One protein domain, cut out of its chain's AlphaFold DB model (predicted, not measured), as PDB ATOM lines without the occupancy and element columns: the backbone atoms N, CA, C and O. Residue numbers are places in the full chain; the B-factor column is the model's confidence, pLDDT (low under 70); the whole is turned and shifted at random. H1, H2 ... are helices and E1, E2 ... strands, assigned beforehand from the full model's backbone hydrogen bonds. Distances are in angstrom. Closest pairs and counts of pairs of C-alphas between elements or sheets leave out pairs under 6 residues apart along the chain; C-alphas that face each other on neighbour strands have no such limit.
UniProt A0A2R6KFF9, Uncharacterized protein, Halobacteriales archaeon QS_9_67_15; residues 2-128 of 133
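Overview. This is residues 2 to 128 of the 133 residues of an uncharacterized protein of Halobacteriales archaeon QS_9_67_15 (UniProt A0A2R6KFF9). A narrow sheet of three long strands, E1, E5 and E4, is sandwiched between helices, with H1 packed on one face and H4 and H5 on the other. The small hairpin of E2 and E3 lies at one end of the long axis, and the short helices H2 and H3 and the loop of residues 38 to 55 lie toward the other. The printed part has 127 residues, with five named helices and five named strands in the order H1 H2 H3 E1 E2 E3 H4 H5 E4 E5; the class is mixed, helices and strands. Both sheets, E1 - E5 - E4 and E2 - E3, are antiparallel. The whole is compact, with a radius of gyration of the C-alphas of 15.3 A, yet elongated, spanning 47 by 30 by 21 A.

Along the chain. In the larger sheet, E1 is residues 56 to 62, 20.3 A long, E5 is residues 119 to 127, 26.2 A, and E4 is residues 107 to 114, 22.9 A. E5 ends at C-alpha 127 (245.894, 256.283, 293.492). H1, residues 2 to 12, begins at C-alpha 2 (250.658, 259.734, 303.484) and is 15.6 A long. H4, residues 79 to 92, is 19.8 A long, and H5 is residues 94 to 100, 10.0 A. H2 is residues 24 to 30, 10.0 A, and H3 residues 34 to 37, 5.7 A. E2 is residues 66 to 69, 9.7 A, and E3 residues 72 to 75, 9.8 A.

Arrangement. E5 is the inner strand, with E1 and E4 as its antiparallel neighbours; N 59 and O 122 are within hydrogen-bond range across E1 and E5 at 3.0 A, and N 111 and O 123 across E4 and E5 at 2.9 A. E4 and E5 form a hairpin. The sheet E1 E5 E4 with H4 and H5 on one face and H1 on the other makes three layers, helices on both faces of a sheet. H1 lies over E5 and E4 at a height of 7.6 A, only just slantwise to the strands at 32 degrees to E5 on the local plane; its closest C-alphas to E4 are Leu 3 and Gly 111, 3.7 A. On the opposite face, H4 lies over E1 and E5 at 9.0 A, and H5 over E1 at 8.7 A. H4 and H5 touch only at the corner, closest at the C-alphas of Thr 91 and Ser 97, 4.7 A. H3 only grazes the sheet, and H2 is only just not on it, with 4 pairs of C-alphas within 10 A. E2 and E3 form a hairpin, with N 74 and O 67 within hydrogen-bond range at 2.8 A. In H1, H2, H4 and H5 every O i to N i+4 pair is within hydrogen-bond range; H3 is too short for such a pair.

Size, cuts and confidence. The two C-alphas farthest apart, those of Gln 45 and Arg 65, are 47.4 A apart. The printed part has no cut. The links H1 to H2 and H3 to E1 are long; in the second, residues 39 to 40 pair antiparallel with residues 47 to 48. The mean pLDDT of the printed part is 94.7, and no printed residue is under 70.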
ATOM      1  N   SER A   2     251.543 258.682 302.948       97.81
ATOM      2  CA  SER A   2     250.658 259.734 303.484       97.81
ATOM      3  C   SER A   2     250.940 260.084 304.945       97.81
ATOM      4  O   SER A   2     251.203 261.239 305.239       97.81
ATOM      5  N   LEU A   3     251.018 259.081 305.833       98.38
ATOM      6  CA  LEU A   3     251.345 259.306 307.249       98.38
ATOM      7  C   LEU A   3     252.699 260.005 307.434       98.38
ATOM      8  O   LEU A   3     252.817 260.919 308.235       98.38
ATOM      9  N   ASN A   4     253.714 259.616 306.661       97.75
ATOM     10  CA  ASN A   4     255.032 260.244 306.748       97.75
ATOM     11  C   ASN A   4     255.002 261.718 306.310       97.75
ATOM     12  O   ASN A   4     255.723 262.524 306.884       97.75
ATOM     13  N   HIS A   5     254.151 262.073 305.341       98.38
ATOM     14  CA  HIS A   5     253.939 263.469 304.962       98.38
ATOM     15  C   HIS A   5     253.190 264.240 306.054       98.38
ATOM     16  O   HIS A   5     253.638 265.320 306.415       98.38
ATOM     17  N   SER A   6     252.127 263.664 306.631       98.56
ATOM     18  CA  SER A   6     251.365 264.275 307.732       98.56
ATOM     19  C   SER A   6     252.239 264.578 308.951       98.56
ATOM     20  O   SER A   6     252.147 265.666 309.506       98.56
ATOM     21  N   VAL A   7     253.140 263.658 309.311       98.50
ATOM     22  CA  VAL A   7     254.146 263.882 310.364       98.50
ATOM     23  C   VAL A   7     255.074 265.041 309.996       98.50
ATOM     24  O   VAL A   7     255.262 265.953 310.791       98.50
ATOM     25  N   ALA A   8     255.614 265.054 308.777       98.06
ATOM     26  CA  ALA A   8     256.573 266.077 308.369       98.06
ATOM     27  C   ALA A   8     255.965 267.493 308.318       98.06
ATOM     28  O   ALA A   8     256.612 268.447 308.737       98.06
ATOM     29  N   ILE A   9     254.723 267.645 307.842       98.06
ATOM     30  CA  ILE A   9     254.038 268.950 307.838       98.06
ATOM     31  C   ILE A   9     253.609 269.385 309.247       98.06
ATOM     32  O   ILE A   9     253.558 270.580 309.532       98.06
ATOM     33  N   ALA A  10     253.353 268.431 310.150       98.19
ATOM     34  CA  ALA A  10     253.122 268.723 311.561       98.19
ATOM     35  C   ALA A  10     254.396 269.246 312.244       98.19
ATOM     36  O   ALA A  10     254.332 270.191 313.027       98.19
ATOM     37  N   GLU A  11     255.559 268.671 311.921       97.19
ATOM     38  CA  GLU A  11     256.860 269.113 312.437       97.19
ATOM     39  C   GLU A  11     257.237 270.523 311.960       97.19
ATOM     40  O   GLU A  11     257.817 271.294 312.726       97.19
ATOM     41  N   THR A  12     256.905 270.881 310.715       96.56
ATOM     42  CA  THR A  12     257.155 272.232 310.180       96.56
ATOM     43  C   THR A  12     256.072 273.238 310.558       96.56
ATOM     44  O   THR A  12     256.323 274.443 310.523       96.56
ATOM     45  N   GLY A  13     254.878 272.768 310.929       96.12
ATOM     46  CA  GLY A  13     253.733 273.612 311.254       96.12
ATOM     47  C   GLY A  13     253.114 274.308 310.036       96.12
ATOM     48  O   GLY A  13     252.407 275.304 310.205       96.12
ATOM     49  N   GLU A  14     253.355 273.805 308.823       95.94
ATOM     50  CA  GLU A  14     252.910 274.421 307.570       95.94
ATOM     51  C   GLU A  14     252.228 273.401 306.653       95.94
ATOM     52  O   GLU A  14     252.767 272.329 306.384       95.94
ATOM     53  N   LEU A  15     251.054 273.758 306.118       95.88
ATOM     54  CA  LEU A  15     250.425 273.001 305.036       95.88
ATOM     55  C   LEU A  15     251.223 273.206 303.748       95.88
ATOM     56  O   LEU A  15     251.058 274.210 303.057       95.88
ATOM     57  N   ALA A  16     252.077 272.239 303.427       94.56
ATOM     58  CA  ALA A  16     252.949 272.285 302.264       94.56
ATOM     59  C   ALA A  16     252.802 271.026 301.408       94.56
ATOM     60  O   ALA A  16     252.620 269.923 301.919       94.56
ATOM     61  N   ASP A  17     252.935 271.190 300.089       94.06
ATOM     62  CA  ASP A  17     252.991 270.049 299.173       94.06
ATOM     63  C   ASP A  17     254.332 269.308 299.261       94.06
ATOM     64  O   ASP A  17     254.401 268.093 299.060       94.06
ATOM     65  N   GLU A  18     255.412 270.015 299.579       95.50
ATOM     66  CA  GLU A  18     256.748 269.453 299.751       95.50
ATOM     67  C   GLU A  18     257.012 269.120 301.220       95.50
ATOM     68  O   GLU A  18     256.592 269.829 302.127       95.50
ATOM     69  N   SER A  19     257.728 268.026 301.464       93.19
ATOM     70  CA  SER A  19     258.188 267.664 302.808       93.19
ATOM     71  C   SER A  19     259.451 266.831 302.716       93.19
ATOM     72  O   SER A  19     259.558 266.016 301.798       93.19
ATOM     73  N   ASN A  20     260.364 266.961 303.680       92.44
ATOM     74  CA  ASN A  20     261.635 266.224 303.686       92.44
ATOM     75  C   ASN A  20     262.446 266.412 302.390       92.44
ATOM     76  O   ASN A  20     263.110 265.483 301.939       92.44
ATOM     77  N   ASN A  21     262.370 267.602 301.777       94.06
ATOM     78  CA  ASN A  21     262.957 267.919 300.465       94.06
ATOM     79  C   ASN A  21     262.484 267.002 299.322       94.06
ATOM     80  O   ASN A  21     263.209 266.809 298.351       94.06
ATOM     81  N   LEU A  22     261.291 266.417 299.448       96.69
ATOM     82  CA  LEU A  22     260.660 265.617 298.407       96.69
ATOM     83  C   LEU A  22     259.370 266.295 297.956       96.69
ATOM     84  O   LEU A  22     258.461 266.532 298.762       96.69
ATOM     85  N   THR A  23     259.263 266.519 296.652       97.25
ATOM     86  CA  THR A  23     258.004 266.840 295.976       97.25
ATOM     87  C   THR A  23     257.004 265.688 296.094       97.25
ATOM     88  O   THR A  23     257.356 264.553 296.432       97.25
ATOM     89  N   VAL A  24     255.733 265.948 295.772       97.12
ATOM     90  CA  VAL A  24     254.689 264.908 295.733       97.12
ATOM     91  C   VAL A  24     255.135 263.731 294.860       97.12
ATOM     92  O   VAL A  24     255.130 262.590 295.314       97.12
ATOM     93  N   SER A  25     255.590 264.001 293.634       97.62
ATOM     94  CA  SER A  25     256.058 262.968 292.703       97.62
ATOM     95  C   SER A  25     257.248 262.171 293.230       97.62
ATOM     96  O   SER A  25     257.265 260.942 293.126       97.62
ATOM     97  N   GLU A  26     258.226 262.836 293.845       97.81
ATOM     98  CA  GLU A  26     259.373 262.153 294.444       97.81
ATOM     99  C   GLU A  26     258.960 261.263 295.614       97.81
ATOM    100  O   GLU A  26     259.503 260.169 295.743       97.81
ATOM    101  N   ARG A  27     257.946 261.642 296.404       97.38
ATOM    102  CA  ARG A  27     257.369 260.738 297.410       97.38
ATOM    103  C   ARG A  27     256.716 259.515 296.763       97.38
ATOM    104  O   ARG A  27     256.977 258.400 297.208       97.38
ATOM    105  N   TYR A  28     255.950 259.671 295.682       97.19
ATOM    106  CA  TYR A  28     255.420 258.508 294.950       97.19
ATOM    107  C   TYR A  28     256.542 257.604 294.416       97.19
ATOM    108  O   TYR A  28     256.392 256.383 294.438       97.19
ATOM    109  N   LYS A  29     257.670 258.167 293.964       97.25
ATOM    110  CA  LYS A  29     258.841 257.398 293.501       97.25
ATOM    111  C   LYS A  29     259.545 256.686 294.662       97.25
ATOM    112  O   LYS A  29     259.809 255.493 294.561       97.25
ATOM    113  N   ALA A  30     259.779 257.379 295.776       97.00
ATOM    114  CA  ALA A  30     260.457 256.847 296.960       97.00
ATOM    115  C   ALA A  30     259.694 255.696 297.637       97.00
ATOM    116  O   ALA A  30     260.310 254.827 298.245       97.00
ATOM    117  N   PHE A  31     258.364 255.681 297.524       95.56
ATOM    118  CA  PHE A  31     257.510 254.602 298.029       95.56
ATOM    119  C   PHE A  31     257.127 253.569 296.952       95.56
ATOM    120  O   PHE A  31     256.242 252.755 297.199       95.56
ATOM    121  N   GLU A  32     257.758 253.602 295.771       95.94
ATOM    122  CA  GLU A  32     257.507 252.671 294.652       95.94
ATOM    123  C   GLU A  32     256.054 252.684 294.122       95.94
ATOM    124  O   GLU A  32     255.586 251.734 293.500       95.94
ATOM    125  N   LEU A  33     255.331 253.790 294.327       95.25
ATOM    126  CA  LEU A  33     253.928 253.965 293.932       95.25
ATOM    127  C   LEU A  33     253.749 254.709 292.603       95.25
ATOM    128  O   LEU A  33     252.654 254.704 292.041       95.25
ATOM    129  N   TYR A  34     254.796 255.367 292.098       94.56
ATOM    130  CA  TYR A  34     254.715 256.228 290.912       94.56
ATOM    131  C   TYR A  34     254.155 255.495 289.681       94.56
ATOM    132  O   TYR A  34     253.233 255.981 289.025       94.56
ATOM    133  N   GLU A  35     254.659 254.293 289.399       92.19
ATOM    134  CA  GLU A  35     254.210 253.500 288.250       92.19
ATOM    135  C   GLU A  35     252.839 252.852 288.471       92.19
ATOM    136  O   GLU A  35     252.089 252.666 287.514       92.19
ATOM    137  N   THR A  36     252.489 252.528 289.720       92.50
ATOM    138  CA  THR A  36     251.266 251.782 290.053       92.50
ATOM    139  C   THR A  36     250.043 252.661 290.281       92.50
ATOM    140  O   THR A  36     248.928 252.157 290.191       92.50
ATOM    141  N   CYS A  37     250.245 253.937 290.628       93.94
ATOM    142  CA  CYS A  37     249.167 254.855 291.003       93.94
ATOM    143  C   CYS A  37     248.795 255.871 289.925       93.94
ATOM    144  O   CYS A  37     247.837 256.619 290.122       93.94
ATOM    145  N   LYS A  38     249.519 255.908 288.803       93.25
ATOM    146  CA  LYS A  38     249.109 256.677 287.624       93.25
ATOM    147  C   LYS A  38     247.885 256.041 286.964       93.25
ATOM    148  O   LYS A  38     247.727 254.820 286.955       93.25
ATOM    149  N   PHE A  39     247.046 256.863 286.347       92.44
ATOM    150  CA  PHE A  39     245.819 256.401 285.699       92.44
ATOM    151  C   PHE A  39     245.488 257.233 284.463       92.44
ATOM    152  O   PHE A  39     245.989 258.339 284.283       92.44
ATOM    153  N   LYS A  40     244.660 256.676 283.580       90.44
ATOM    154  CA  LYS A  40     244.148 257.381 282.405       90.44
ATOM    155  C   LYS A  40     243.035 258.335 282.831       90.44
ATOM    156  O   LYS A  40     242.199 257.971 283.652       90.44
ATOM    157  N   GLU A  41     243.013 259.533 282.274       87.88
ATOM    158  CA  GLU A  41     241.888 260.452 282.432       87.88
ATOM    159  C   GLU A  41     240.623 259.874 281.766       87.88
ATOM    160  O   GLU A  41     240.710 259.249 280.707       87.88
ATOM    161  N   ALA A  42     239.450 260.056 282.382       84.56
ATOM    162  CA  ALA A  42     238.187 259.612 281.795       84.56
ATOM    163  C   ALA A  42     237.957 260.306 280.443       84.56
ATOM    164  O   ALA A  42     238.213 261.502 280.295       84.56
ATOM    165  N   ASP A  43     237.541 259.537 279.434       82.75
ATOM    166  CA  ASP A  43     237.250 260.016 278.076       82.75
ATOM    167  C   ASP A  43     238.398 260.745 277.346       82.75
ATOM    168  O   ASP A  43     238.198 261.347 276.288       82.75
ATOM    169  N   ARG A  44     239.634 260.674 277.863       83.25
ATOM    170  CA  ARG A  44     240.820 261.296 277.255       83.25
ATOM    171  C   ARG A  44     241.991 260.321 277.186       83.25
ATOM    172  O   ARG A  44     242.037 259.298 277.855       83.25
ATOM    173  N   GLN A  45     242.966 260.631 276.332       82.88
ATOM    174  CA  GLN A  45     244.188 259.825 276.181       82.88
ATOM    175  C   GLN A  45     245.319 260.273 277.124       82.88
ATOM    176  O   GLN A  45     246.427 259.745 277.055       82.88
ATOM    177  N   ASN A  46     245.062 261.250 277.996       88.25
ATOM    178  CA  ASN A  46     246.062 261.742 278.934       88.25
ATOM    179  C   ASN A  46     246.265 260.747 280.076       88.25
ATOM    180  O   ASN A  46     245.309 260.179 280.605       88.25
ATOM    181  N   ILE A  47     247.522 260.583 280.482       90.50
ATOM    182  CA  ILE A  47     247.873 259.874 281.711       90.50
ATOM    183  C   ILE A  47     248.040 260.921 282.808       90.50
ATOM    184  O   ILE A  47     248.888 261.811 282.710       90.50
ATOM    185  N   VAL A  48     247.235 260.785 283.851       93.19
ATOM    186  CA  VAL A  48     247.297 261.574 285.072       93.19
ATOM    187  C   VAL A  48     248.453 261.016 285.904       93.19
ATOM    188  O   VAL A  48     248.486 259.828 286.239       93.19
ATOM    189  N   THR A  49     249.455 261.857 286.165       94.38
ATOM    190  CA  THR A  49     250.678 261.515 286.908       94.38
ATOM    191  C   THR A  49     251.016 262.589 287.946       94.38
ATOM    192  O   THR A  49     250.703 263.765 287.726       94.38
ATOM    193  N   PRO A  50     251.706 262.234 289.046       93.62
ATOM    194  CA  PRO A  50     252.045 263.196 290.096       93.62
ATOM    195  C   PRO A  50     253.097 264.235 289.669       93.62
ATOM    196  O   PRO A  50     253.307 265.204 290.385       93.62
ATOM    197  N   ASP A  51     253.748 264.064 288.508       93.81
ATOM    198  CA  ASP A  51     254.659 265.066 287.925       93.81
ATOM    199  C   ASP A  51     253.915 266.242 287.260       93.81
ATOM    200  O   ASP A  51     254.502 267.299 287.046       93.81
ATOM    201  N   ARG A  52     252.651 266.051 286.856       89.00
ATOM    202  CA  ARG A  52     251.907 267.017 286.022       89.00
ATOM    203  C   ARG A  52     250.599 267.494 286.637       89.00
ATOM    204  O   ARG A  52     250.066 268.509 286.198       89.00
ATOM    205  N   TYR A  53     250.083 266.760 287.614       92.75
ATOM    206  CA  TYR A  53     248.786 267.005 288.226       92.75
ATOM    207  C   TYR A  53     248.903 266.956 289.745       92.75
ATOM    208  O   TYR A  53     249.819 266.343 290.298       92.75
ATOM    209  N   ARG A  54     247.935 267.564 290.430       92.94
ATOM    210  CA  ARG A  54     247.804 267.413 291.878       92.94
ATOM    211  C   ARG A  54     247.365 265.988 292.212       92.94
ATOM    212  O   ARG A  54     246.386 265.486 291.671       92.94
ATOM    213  N   PHE A  55     248.117 265.351 293.103       95.75
ATOM    214  CA  PHE A  55     247.948 263.949 293.515       95.75
ATOM    215  C   PHE A  55     247.738 263.797 295.023       95.75
ATOM    216  O   PHE A  55     247.890 262.706 295.593       95.75
ATOM    217  N   GLN A  56     247.449 264.915 295.683       96.94
ATOM    218  CA  GLN A  56     247.234 264.951 297.109       96.94
ATOM    219  C   GLN A  56     246.319 266.086 297.536       96.94
ATOM    220  O   GLN A  56     246.198 267.101 296.852       96.94
ATOM    221  N   VAL A  57     245.732 265.884 298.704       97.62
ATOM    222  CA  VAL A  57     245.016 266.876 299.493       97.62
ATOM    223  C   VAL A  57     245.635 266.883 300.885       97.62
ATOM    224  O   VAL A  57     246.049 265.836 301.392       97.62
ATOM    225  N   VAL A  58     245.742 268.057 301.489       97.62
ATOM    226  CA  VAL A  58     246.269 268.227 302.844       97.62
ATOM    227  C   VAL A  58     245.309 269.089 303.641       97.62
ATOM    228  O   VAL A  58     244.608 269.913 303.056       97.62
ATOM    229  N   ASP A  59     245.238 268.868 304.946       97.56
ATOM    230  CA  ASP A  59     244.447 269.714 305.835       97.56
ATOM    231  C   ASP A  59     245.004 269.736 307.256       97.56
ATOM    232  O   ASP A  59     245.768 268.848 307.657       97.56
ATOM    233  N   LYS A  60     244.600 270.760 308.005       96.94
ATOM    234  CA  LYS A  60     244.873 270.912 309.428       96.94
ATOM    235  C   LYS A  60     243.589 271.298 310.147       96.94
ATOM    236  O   LYS A  60     243.002 272.334 309.860       96.94
ATOM    237  N   THR A  61     243.250 270.541 311.180       96.69
ATOM    238  CA  THR A  61     242.194 270.900 312.133       96.69
ATOM    239  C   THR A  61     242.659 270.637 313.567       96.69
ATOM    240  O   THR A  61     243.853 270.431 313.811       96.69
ATOM    241  N   TYR A  62     241.753 270.675 314.543       96.88
ATOM    242  CA  TYR A  62     242.076 270.437 315.947       96.88
ATOM    243  C   TYR A  62     241.088 269.481 316.617       96.88
ATOM    244  O   TYR A  62     239.889 269.506 316.348       96.88
ATOM    245  N   ALA A  63     241.587 268.668 317.546       95.56
ATOM    246  CA  ALA A  63     240.784 267.738 318.335       95.56
ATOM    247  C   ALA A  63     240.527 268.272 319.754       95.56
ATOM    248  O   ALA A  63     241.451 268.673 320.464       95.56
ATOM    249  N   GLY A  64     239.274 268.255 320.214       92.94
ATOM    250  CA  GLY A  64     238.941 268.493 321.623       92.94
ATOM    251  C   GLY A  64     239.350 269.866 322.171       92.94
ATOM    252  O   GLY A  64     239.559 270.009 323.377       92.94
ATOM    253  N   ARG A  65     239.480 270.882 321.310       94.00
ATOM    254  CA  ARG A  65     239.780 272.269 321.693       94.00
ATOM    255  C   ARG A  65     239.080 273.261 320.773       94.00
ATOM    256  O   ARG A  65     238.782 272.938 319.629       94.00
ATOM    257  N   ASN A  66     238.872 274.472 321.283       95.12
ATOM    258  CA  ASN A  66     238.366 275.584 320.485       95.12
ATOM    259  C   ASN A  66     239.446 276.080 319.512       95.12
ATOM    260  O   ASN A  66     240.621 276.201 319.892       95.12
ATOM    261  N   PHE A  67     239.035 276.401 318.290       95.06
ATOM    262  CA  PHE A  67     239.843 277.074 317.274       95.06
ATOM    263  C   PHE A  67     238.960 277.965 316.398       95.06
ATOM    264  O   PHE A  67     237.740 277.840 316.418       95.06
ATOM    265  N   GLU A  68     239.581 278.880 315.659       95.00
ATOM    266  CA  GLU A  68     238.878 279.771 314.737       95.00
ATOM    267  C   GLU A  68     238.901 279.184 313.327       95.00
ATOM    268  O   GLU A  68     239.970 278.875 312.798       95.00
ATOM    269  N   GLU A  69     237.731 279.075 312.709       91.56
ATOM    270  CA  GLU A  69     237.558 278.634 311.329       91.56
ATOM    271  C   GLU A  69     236.482 279.500 310.675       91.56
ATOM    272  O   GLU A  69     235.401 279.684 311.223       91.56
ATOM    273  N   ASN A  70     236.786 280.102 309.521       88.06
ATOM    274  CA  ASN A  70     235.864 280.993 308.799       88.06
ATOM    275  C   ASN A  70     235.269 282.148 309.641       88.06
ATOM    276  O   ASN A  70     234.210 282.676 309.314       88.06
ATOM    277  N   GLY A  71     235.976 282.582 310.691       91.56
ATOM    278  CA  GLY A  71     235.528 283.643 311.601       91.56
ATOM    279  C   GLY A  71     234.562 283.177 312.695       91.56
ATOM    280  O   GLY A  71     233.983 284.022 313.377       91.56
ATOM    281  N   GLU A  72     234.388 281.865 312.856       93.44
ATOM    282  CA  GLU A  72     233.610 281.252 313.926       93.44
ATOM    283  C   GLU A  72     234.510 280.415 314.844       93.44
ATOM    284  O   GLU A  72     235.449 279.748 314.400       93.44
ATOM    285  N   THR A  73     234.191 280.412 316.140       96.25
ATOM    286  CA  THR A  73     234.813 279.495 317.094       96.25
ATOM    287  C   THR A  73     234.197 278.104 316.938       96.25
ATOM    288  O   THR A  73     233.025 277.894 317.254       96.25
ATOM    289  N   VAL A  74     235.007 277.141 316.506       95.94
ATOM    290  CA  VAL A  74     234.624 275.743 316.283       95.94
ATOM    291  C   VAL A  74     235.192 274.850 317.388       95.94
ATOM    292  O   VAL A  74     236.289 275.083 317.901       95.94
ATOM    293  N   TYR A  75     234.442 273.808 317.755       96.06
ATOM    294  CA  TYR A  75     234.874 272.748 318.666       96.06
ATOM    295  C   TYR A  75     234.504 271.381 318.091       96.06
ATOM    296  O   TYR A  75     233.332 271.119 317.824       96.06
ATOM    297  N   LEU A  76     235.497 270.507 317.935       96.00
ATOM    298  CA  LEU A  76     235.309 269.141 317.443       96.00
ATOM    299  C   LEU A  76     235.496 268.161 318.607       96.00
ATOM    300  O   LEU A  76     236.605 267.952 319.099       96.00
ATOM    301  N   GLU A  77     234.388 267.584 319.063       92.12
ATOM    302  CA  GLU A  77     234.282 266.740 320.257       92.12
ATOM    303  C   GLU A  77     234.852 265.334 320.047       92.12
ATOM    304  O   GLU A  77     235.389 264.732 320.974       92.12
ATOM    305  N   ASN A  78     234.715 264.783 318.839       93.44
ATOM    306  CA  ASN A  78     235.048 263.388 318.561       93.44
ATOM    307  C   ASN A  78     235.566 263.164 317.134       93.44
ATOM    308  O   ASN A  78     235.437 264.014 316.253       93.44
ATOM    309  N   GLU A  79     236.104 261.966 316.903       94.25
ATOM    310  CA  GLU A  79     236.702 261.536 315.633       94.25
ATOM    311  C   GLU A  79     235.763 261.699 314.429       94.25
ATOM    312  O   GLU A  79     236.212 262.045 313.340       94.25
ATOM    313  N   THR A  80     234.451 261.501 314.609       96.88
ATOM    314  CA  THR A  80     233.481 261.650 313.512       96.88
ATOM    315  C   THR A  80     233.325 263.109 313.096       96.88
ATOM    316  O   THR A  80     233.225 263.393 311.905       96.88
ATOM    317  N   GLN A  81     233.304 264.037 314.055       97.06
ATOM    318  CA  GLN A  81     233.251 265.470 313.757       97.06
ATOM    319  C   GLN A  81     234.550 265.948 313.099       97.06
ATOM    320  O   GLN A  81     234.490 266.684 312.121       97.06
ATOM    321  N   ILE A  82     235.701 265.454 313.566       96.56
ATOM    322  CA  ILE A  82     237.013 265.725 312.958       96.56
ATOM    323  C   ILE A  82     237.046 265.258 311.500       96.56
ATOM    324  O   ILE A  82     237.341 266.044 310.603       96.56
ATOM    325  N   ALA A  83     236.671 264.004 311.244       96.75
ATOM    326  CA  ALA A  83     236.647 263.454 309.892       96.75
ATOM    327  C   ALA A  83     235.673 264.202 308.965       96.75
ATOM    328  O   ALA A  83     235.980 264.400 307.790       96.75
ATOM    329  N   ARG A  84     234.512 264.631 309.481       96.88
ATOM    330  CA  ARG A  84     233.544 265.437 308.721       96.88
ATOM    331  C   ARG A  84     234.097 266.809 308.365       96.88
ATOM    332  O   ARG A  84     233.999 267.176 307.204       96.88
ATOM    333  N   ASN A  85     234.709 267.510 309.317       96.75
ATOM    334  CA  ASN A  85     235.326 268.814 309.073       96.75
ATOM    335  C   ASN A  85     236.397 268.718 307.971       96.75
ATOM    336  O   ASN A  85     236.298 269.432 306.981       96.75
ATOM    337  N   ILE A  86     237.314 267.745 308.046       96.69
ATOM    338  CA  ILE A  86     238.326 267.515 306.993       96.69
ATOM    339  C   ILE A  86     237.675 267.232 305.632       96.69
ATOM    340  O   ILE A  86     238.067 267.785 304.603       96.69
ATOM    341  N   PHE A  87     236.665 266.358 305.604       96.31
ATOM    342  CA  PHE A  87     235.961 266.022 304.369       96.31
ATOM    343  C   PHE A  87     235.257 267.242 303.759       96.31
ATOM    344  O   PHE A  87     235.329 267.457 302.548       96.31
ATOM    345  N   GLU A  88     234.593 268.053 304.576       96.12
ATOM    346  CA  GLU A  88     233.913 269.278 304.151       96.12
ATOM    347  C   GLU A  88     234.916 270.323 303.643       96.12
ATOM    348  O   GLU A  88     234.701 270.905 302.578       96.12
ATOM    349  N   THR A  89     236.058 270.496 304.312       95.25
ATOM    350  CA  THR A  89     237.148 271.368 303.847       95.25
ATOM    351  C   THR A  89     237.679 270.924 302.484       95.25
ATOM    352  O   THR A  89     237.775 271.728 301.551       95.25
ATOM    353  N   TRP A  90     237.966 269.632 302.311       95.94
ATOM    354  CA  TRP A  90     238.449 269.107 301.032       95.94
ATOM    355  C   TRP A  90     237.424 269.219 299.903       95.94
ATOM    356  O   TRP A  90     237.795 269.504 298.768       95.94
ATOM    357  N   THR A  91     236.145 268.994 300.189       95.75
ATOM    358  CA  THR A  91     235.099 268.984 299.153       95.75
ATOM    359  C   THR A  91     234.548 270.368 298.827       95.75
ATOM    360  O   THR A  91     234.047 270.570 297.722       95.75
ATOM    361  N   SER A  92     234.682 271.342 299.730       95.06
ATOM    362  CA  SER A  92     234.325 272.745 299.475       95.06
ATOM    363  C   SER A  92     235.443 273.542 298.792       95.06
ATOM    364  O   SER A  92     235.173 274.532 298.108       95.06
ATOM    365  N   ASN A  93     236.702 273.115 298.924       93.81
ATOM    366  CA  ASN A  93     237.834 273.742 298.250       93.81
ATOM    367  C   ASN A  93     237.940 273.272 296.791       93.81
ATOM    368  O   ASN A  93     238.212 272.102 296.536       93.81
ATOM    369  N   PHE A  94     237.826 274.201 295.833       91.31
ATOM    370  CA  PHE A  94     237.881 273.897 294.394       91.31
ATOM    371  C   PHE A  94     239.062 272.986 294.012       91.31
ATOM    372  O   PHE A  94     238.861 271.944 293.397       91.31
ATOM    373  N   TYR A  95     240.282 273.321 294.441       90.62
ATOM    374  CA  TYR A  95     241.471 272.552 294.076       90.62
ATOM    375  C   TYR A  95     241.528 271.166 294.721       90.62
ATOM    376  O   TYR A  95     242.055 270.240 294.114       90.62
ATOM    377  N   SER A  96     241.038 271.022 295.951       93.94
ATOM    378  CA  SER A  96     241.021 269.729 296.645       93.94
ATOM    379  C   SER A  96     239.905 268.835 296.105       93.94
ATOM    380  O   SER A  96     240.129 267.649 295.868       93.94
ATOM    381  N   SER A  97     238.741 269.417 295.809       94.12
ATOM    382  CA  SER A  97     237.625 268.715 295.179       94.12
ATOM    383  C   SER A  97     237.992 268.185 293.792       94.12
ATOM    384  O   SER A  97     237.645 267.051 293.478       94.12
ATOM    385  N   ASP A  98     238.769 268.941 293.004       92.81
ATOM    386  CA  ASP A  98     239.258 268.522 291.685       92.81
ATOM    387  C   ASP A  98     240.100 267.240 291.792       92.81
ATOM    388  O   ASP A  98     239.812 266.244 291.128       92.81
ATOM    389  N   VAL A  99     241.049 267.205 292.739       93.38
ATOM    390  CA  VAL A  99     241.872 266.018 293.040       93.38
ATOM    391  C   VAL A  99     241.021 264.819 293.459       93.38
ATOM    392  O   VAL A  99     241.304 263.695 293.055       93.38
ATOM    393  N   LEU A 100     239.985 265.032 294.268       93.62
ATOM    394  CA  LEU A 100     239.113 263.953 294.744       93.62
ATOM    395  C   LEU A 100     238.077 263.503 293.701       93.62
ATOM    396  O   LEU A 100     237.438 262.470 293.891       93.62
ATOM    397  N   SER A 101     237.910 264.255 292.611       92.31
ATOM    398  CA  SER A 101     236.898 264.002 291.581       92.31
ATOM    399  C   SER A 101     237.380 263.130 290.419       92.31
ATOM    400  O   SER A 101     236.580 262.771 289.554       92.31
ATOM    401  N   TRP A 102     238.667 262.761 290.386       91.06
ATOM    402  CA  TRP A 102     239.209 261.906 289.331       91.06
ATOM    403  C   TRP A 102     238.518 260.539 289.325       91.06
ATOM    404  O   TRP A 102     238.790 259.696 290.180       91.06
ATOM    405  N   GLU A 103     237.696 260.289 288.306       88.31
ATOM    406  CA  GLU A 103     236.894 259.064 288.169       88.31
ATOM    407  C   GLU A 103     237.738 257.782 288.230       88.31
ATOM    408  O   GLU A 103     237.370 256.802 288.877       88.31
ATOM    409  N   ASN A 104     238.922 257.806 287.614       89.56
ATOM    410  CA  ASN A 104     239.836 256.666 287.582       89.56
ATOM    411  C   ASN A 104     240.813 256.611 288.774       89.56
ATOM    412  O   ASN A 104     241.674 255.727 288.815       89.56
ATOM    413  N   SER A 105     240.676 257.506 289.762       90.56
ATOM    414  CA  SER A 105     241.347 257.383 291.058       90.56
ATOM    415  C   SER A 105     240.475 256.552 292.008       90.56
ATOM    416  O   SER A 105     239.526 257.023 292.623       90.56
ATOM    417  N   ASN A 106     240.750 255.252 292.087       88.00
ATOM    418  CA  ASN A 106     239.891 254.306 292.805       88.00
ATOM    419  C   ASN A 106     240.372 253.976 294.224       88.00
ATOM    420  O   ASN A 106     239.807 253.104 294.887       88.00
ATOM    421  N   ARG A 107     241.441 254.627 294.687       93.44
ATOM    422  CA  ARG A 107     242.009 254.450 296.023       93.44
ATOM    423  C   ARG A 107     242.450 255.797 296.576       93.44
ATOM    424  O   ARG A 107     243.050 256.598 295.866       93.44
ATOM    425  N   LEU A 108     242.223 255.991 297.870       95.19
ATOM    426  CA  LEU A 108     242.727 257.122 298.640       95.19
ATOM    427  C   LEU A 108     243.521 256.578 299.830       95.19
ATOM    428  O   LEU A 108     242.969 255.892 300.689       95.19
ATOM    429  N   GLY A 109     244.823 256.852 299.867       96.69
ATOM    430  CA  GLY A 109     245.655 256.611 301.042       96.69
ATOM    431  C   GLY A 109     245.559 257.801 301.986       96.69
ATOM    432  O   GLY A 109     245.807 258.925 301.559       96.69
ATOM    433  N   ILE A 110     245.205 257.567 303.250       98.00
ATOM    434  CA  ILE A 110     245.068 258.622 304.260       98.00
ATOM    435  C   ILE A 110     246.147 258.435 305.326       98.00
ATOM    436  O   ILE A 110     246.359 257.333 305.831       98.00
ATOM    437  N   GLY A 111     246.846 259.520 305.644       98.25
ATOM    438  CA  GLY A 111     247.734 259.646 306.791       98.25
ATOM    439  C   GLY A 111     247.203 260.713 307.731       98.25
ATOM    440  O   GLY A 111     246.728 261.742 307.259       98.25
ATOM    441  N   ILE A 112     247.260 260.447 309.033       98.38
ATOM    442  CA  ILE A 112     246.826 261.376 310.075       98.38
ATOM    443  C   ILE A 112     247.914 261.405 311.139       98.38
ATOM    444  O   ILE A 112     248.285 260.350 311.651       98.38
ATOM    445  N   GLU A 113     248.390 262.600 311.466       98.25
ATOM    446  CA  GLU A 113     249.239 262.861 312.627       98.25
ATOM    447  C   GLU A 113     248.463 263.717 313.630       98.25
ATOM    448  O   GLU A 113     247.842 264.712 313.251       98.25
ATOM    449  N   ILE A 114     248.496 263.329 314.908       97.44
ATOM    450  CA  ILE A 114     247.873 264.089 315.996       97.44
ATOM    451  C   ILE A 114     248.958 264.517 316.977       97.44
ATOM    452  O   ILE A 114     249.571 263.682 317.640       97.44
ATOM    453  N   THR A 115     249.174 265.825 317.098       97.25
ATOM    454  CA  THR A 115     250.224 266.374 317.962       97.25
ATOM    455  C   THR A 115     249.781 266.453 319.425       97.25
ATOM    456  O   THR A 115     248.598 266.379 319.762       97.25
ATOM    457  N   GLN A 116     250.736 266.694 320.328       95.00
ATOM    458  CA  GLN A 116     250.464 266.887 321.762       95.00
ATOM    459  C   GLN A 116     249.607 268.129 322.073       95.00
ATOM    460  O   GLN A 116     249.042 268.229 323.158       95.00
ATOM    461  N   THR A 117     249.515 269.086 321.144       94.31
ATOM    462  CA  THR A 117     248.673 270.291 321.256       94.31
ATOM    463  C   THR A 117     247.294 270.107 320.609       94.31
ATOM    464  O   THR A 117     246.557 271.085 320.415       94.31
ATOM    465  N   ASN A 118     246.944 268.849 320.321       95.62
ATOM    466  CA  ASN A 118     245.739 268.390 319.645       95.62
ATOM    467  C   ASN A 118     245.545 268.975 318.243       95.62
ATOM    468  O   ASN A 118     244.411 269.202 317.820       95.62
ATOM    469  N   GLU A 119     246.628 269.251 317.522       97.44
ATOM    470  CA  GLU A 119     246.536 269.537 316.093       97.44
ATOM    471  C   GLU A 119     246.385 268.226 315.336       97.44
ATOM    472  O   GLU A 119     247.082 267.259 315.637       97.44
ATOM    473  N   VAL A 120     245.490 268.203 314.358       98.12
ATOM    474  CA  VAL A 120     245.241 267.055 313.491       98.12
ATOM    475  C   VAL A 120     245.703 267.431 312.094       98.12
ATOM    476  O   VAL A 120     245.087 268.273 311.444       98.12
ATOM    477  N   TRP A 121     246.787 266.812 311.645       98.44
ATOM    478  CA  TRP A 121     247.400 267.041 310.341       98.44
ATOM    479  C   TRP A 121     247.104 265.859 309.438       98.44
ATOM    480  O   TRP A 121     247.370 264.713 309.805       98.44
ATOM    481  N   VAL A 122     246.544 266.121 308.261       98.38
ATOM    482  CA  VAL A 122     246.045 265.061 307.385       98.38
ATOM    483  C   VAL A 122     246.602 265.206 305.987       98.38
ATOM    484  O   VAL A 122     246.666 266.292 305.420       98.38
ATOM    485  N   THR A 123     246.980 264.072 305.410       98.56
ATOM    486  CA  THR A 123     247.329 263.952 303.999       98.56
ATOM    487  C   THR A 123     246.491 262.853 303.364       98.56
ATOM    488  O   THR A 123     246.538 261.704 303.800       98.56
ATOM    489  N   GLY A 124     245.778 263.187 302.292       98.00
ATOM    490  CA  GLY A 124     245.153 262.239 301.377       98.00
ATOM    491  C   GLY A 124     245.955 262.135 300.081       98.00
ATOM    492  O   GLY A 124     246.279 263.147 299.470       98.00
ATOM    493  N   ASN A 125     246.275 260.922 299.637       97.69
ATOM    494  CA  ASN A 125     246.971 260.655 298.380       97.69
ATOM    495  C   ASN A 125     246.119 259.767 297.475       97.69
ATOM    496  O   ASN A 125     245.765 258.650 297.860       97.69
ATOM    497  N   ILE A 126     245.801 260.254 296.277       96.50
ATOM    498  CA  ILE A 126     244.993 259.502 295.314       96.50
ATOM    499  C   ILE A 126     245.836 258.472 294.564       96.50
ATOM    500  O   ILE A 126     246.992 258.698 294.219       96.50
ATOM    501  N   CYS A 127     245.250 257.325 294.267       94.88
ATOM    502  CA  CYS A 127     245.894 256.283 293.492       94.88
ATOM    503  C   CYS A 127     244.848 255.650 292.583       94.88
ATOM    504  O   CYS A 127     243.790 255.219 293.041       94.88
ATOM    505  N   GLY A 128     245.132 255.602 291.287       89.75
ATOM    506  CA  GLY A 128     244.322 254.849 290.341       89.75
ATOM    507  C   GLY A 128     245.048 253.578 289.943       89.75
ATOM    508  O   GLY A 128     246.200 253.634 289.523       89.75
TER     509      GLY A 128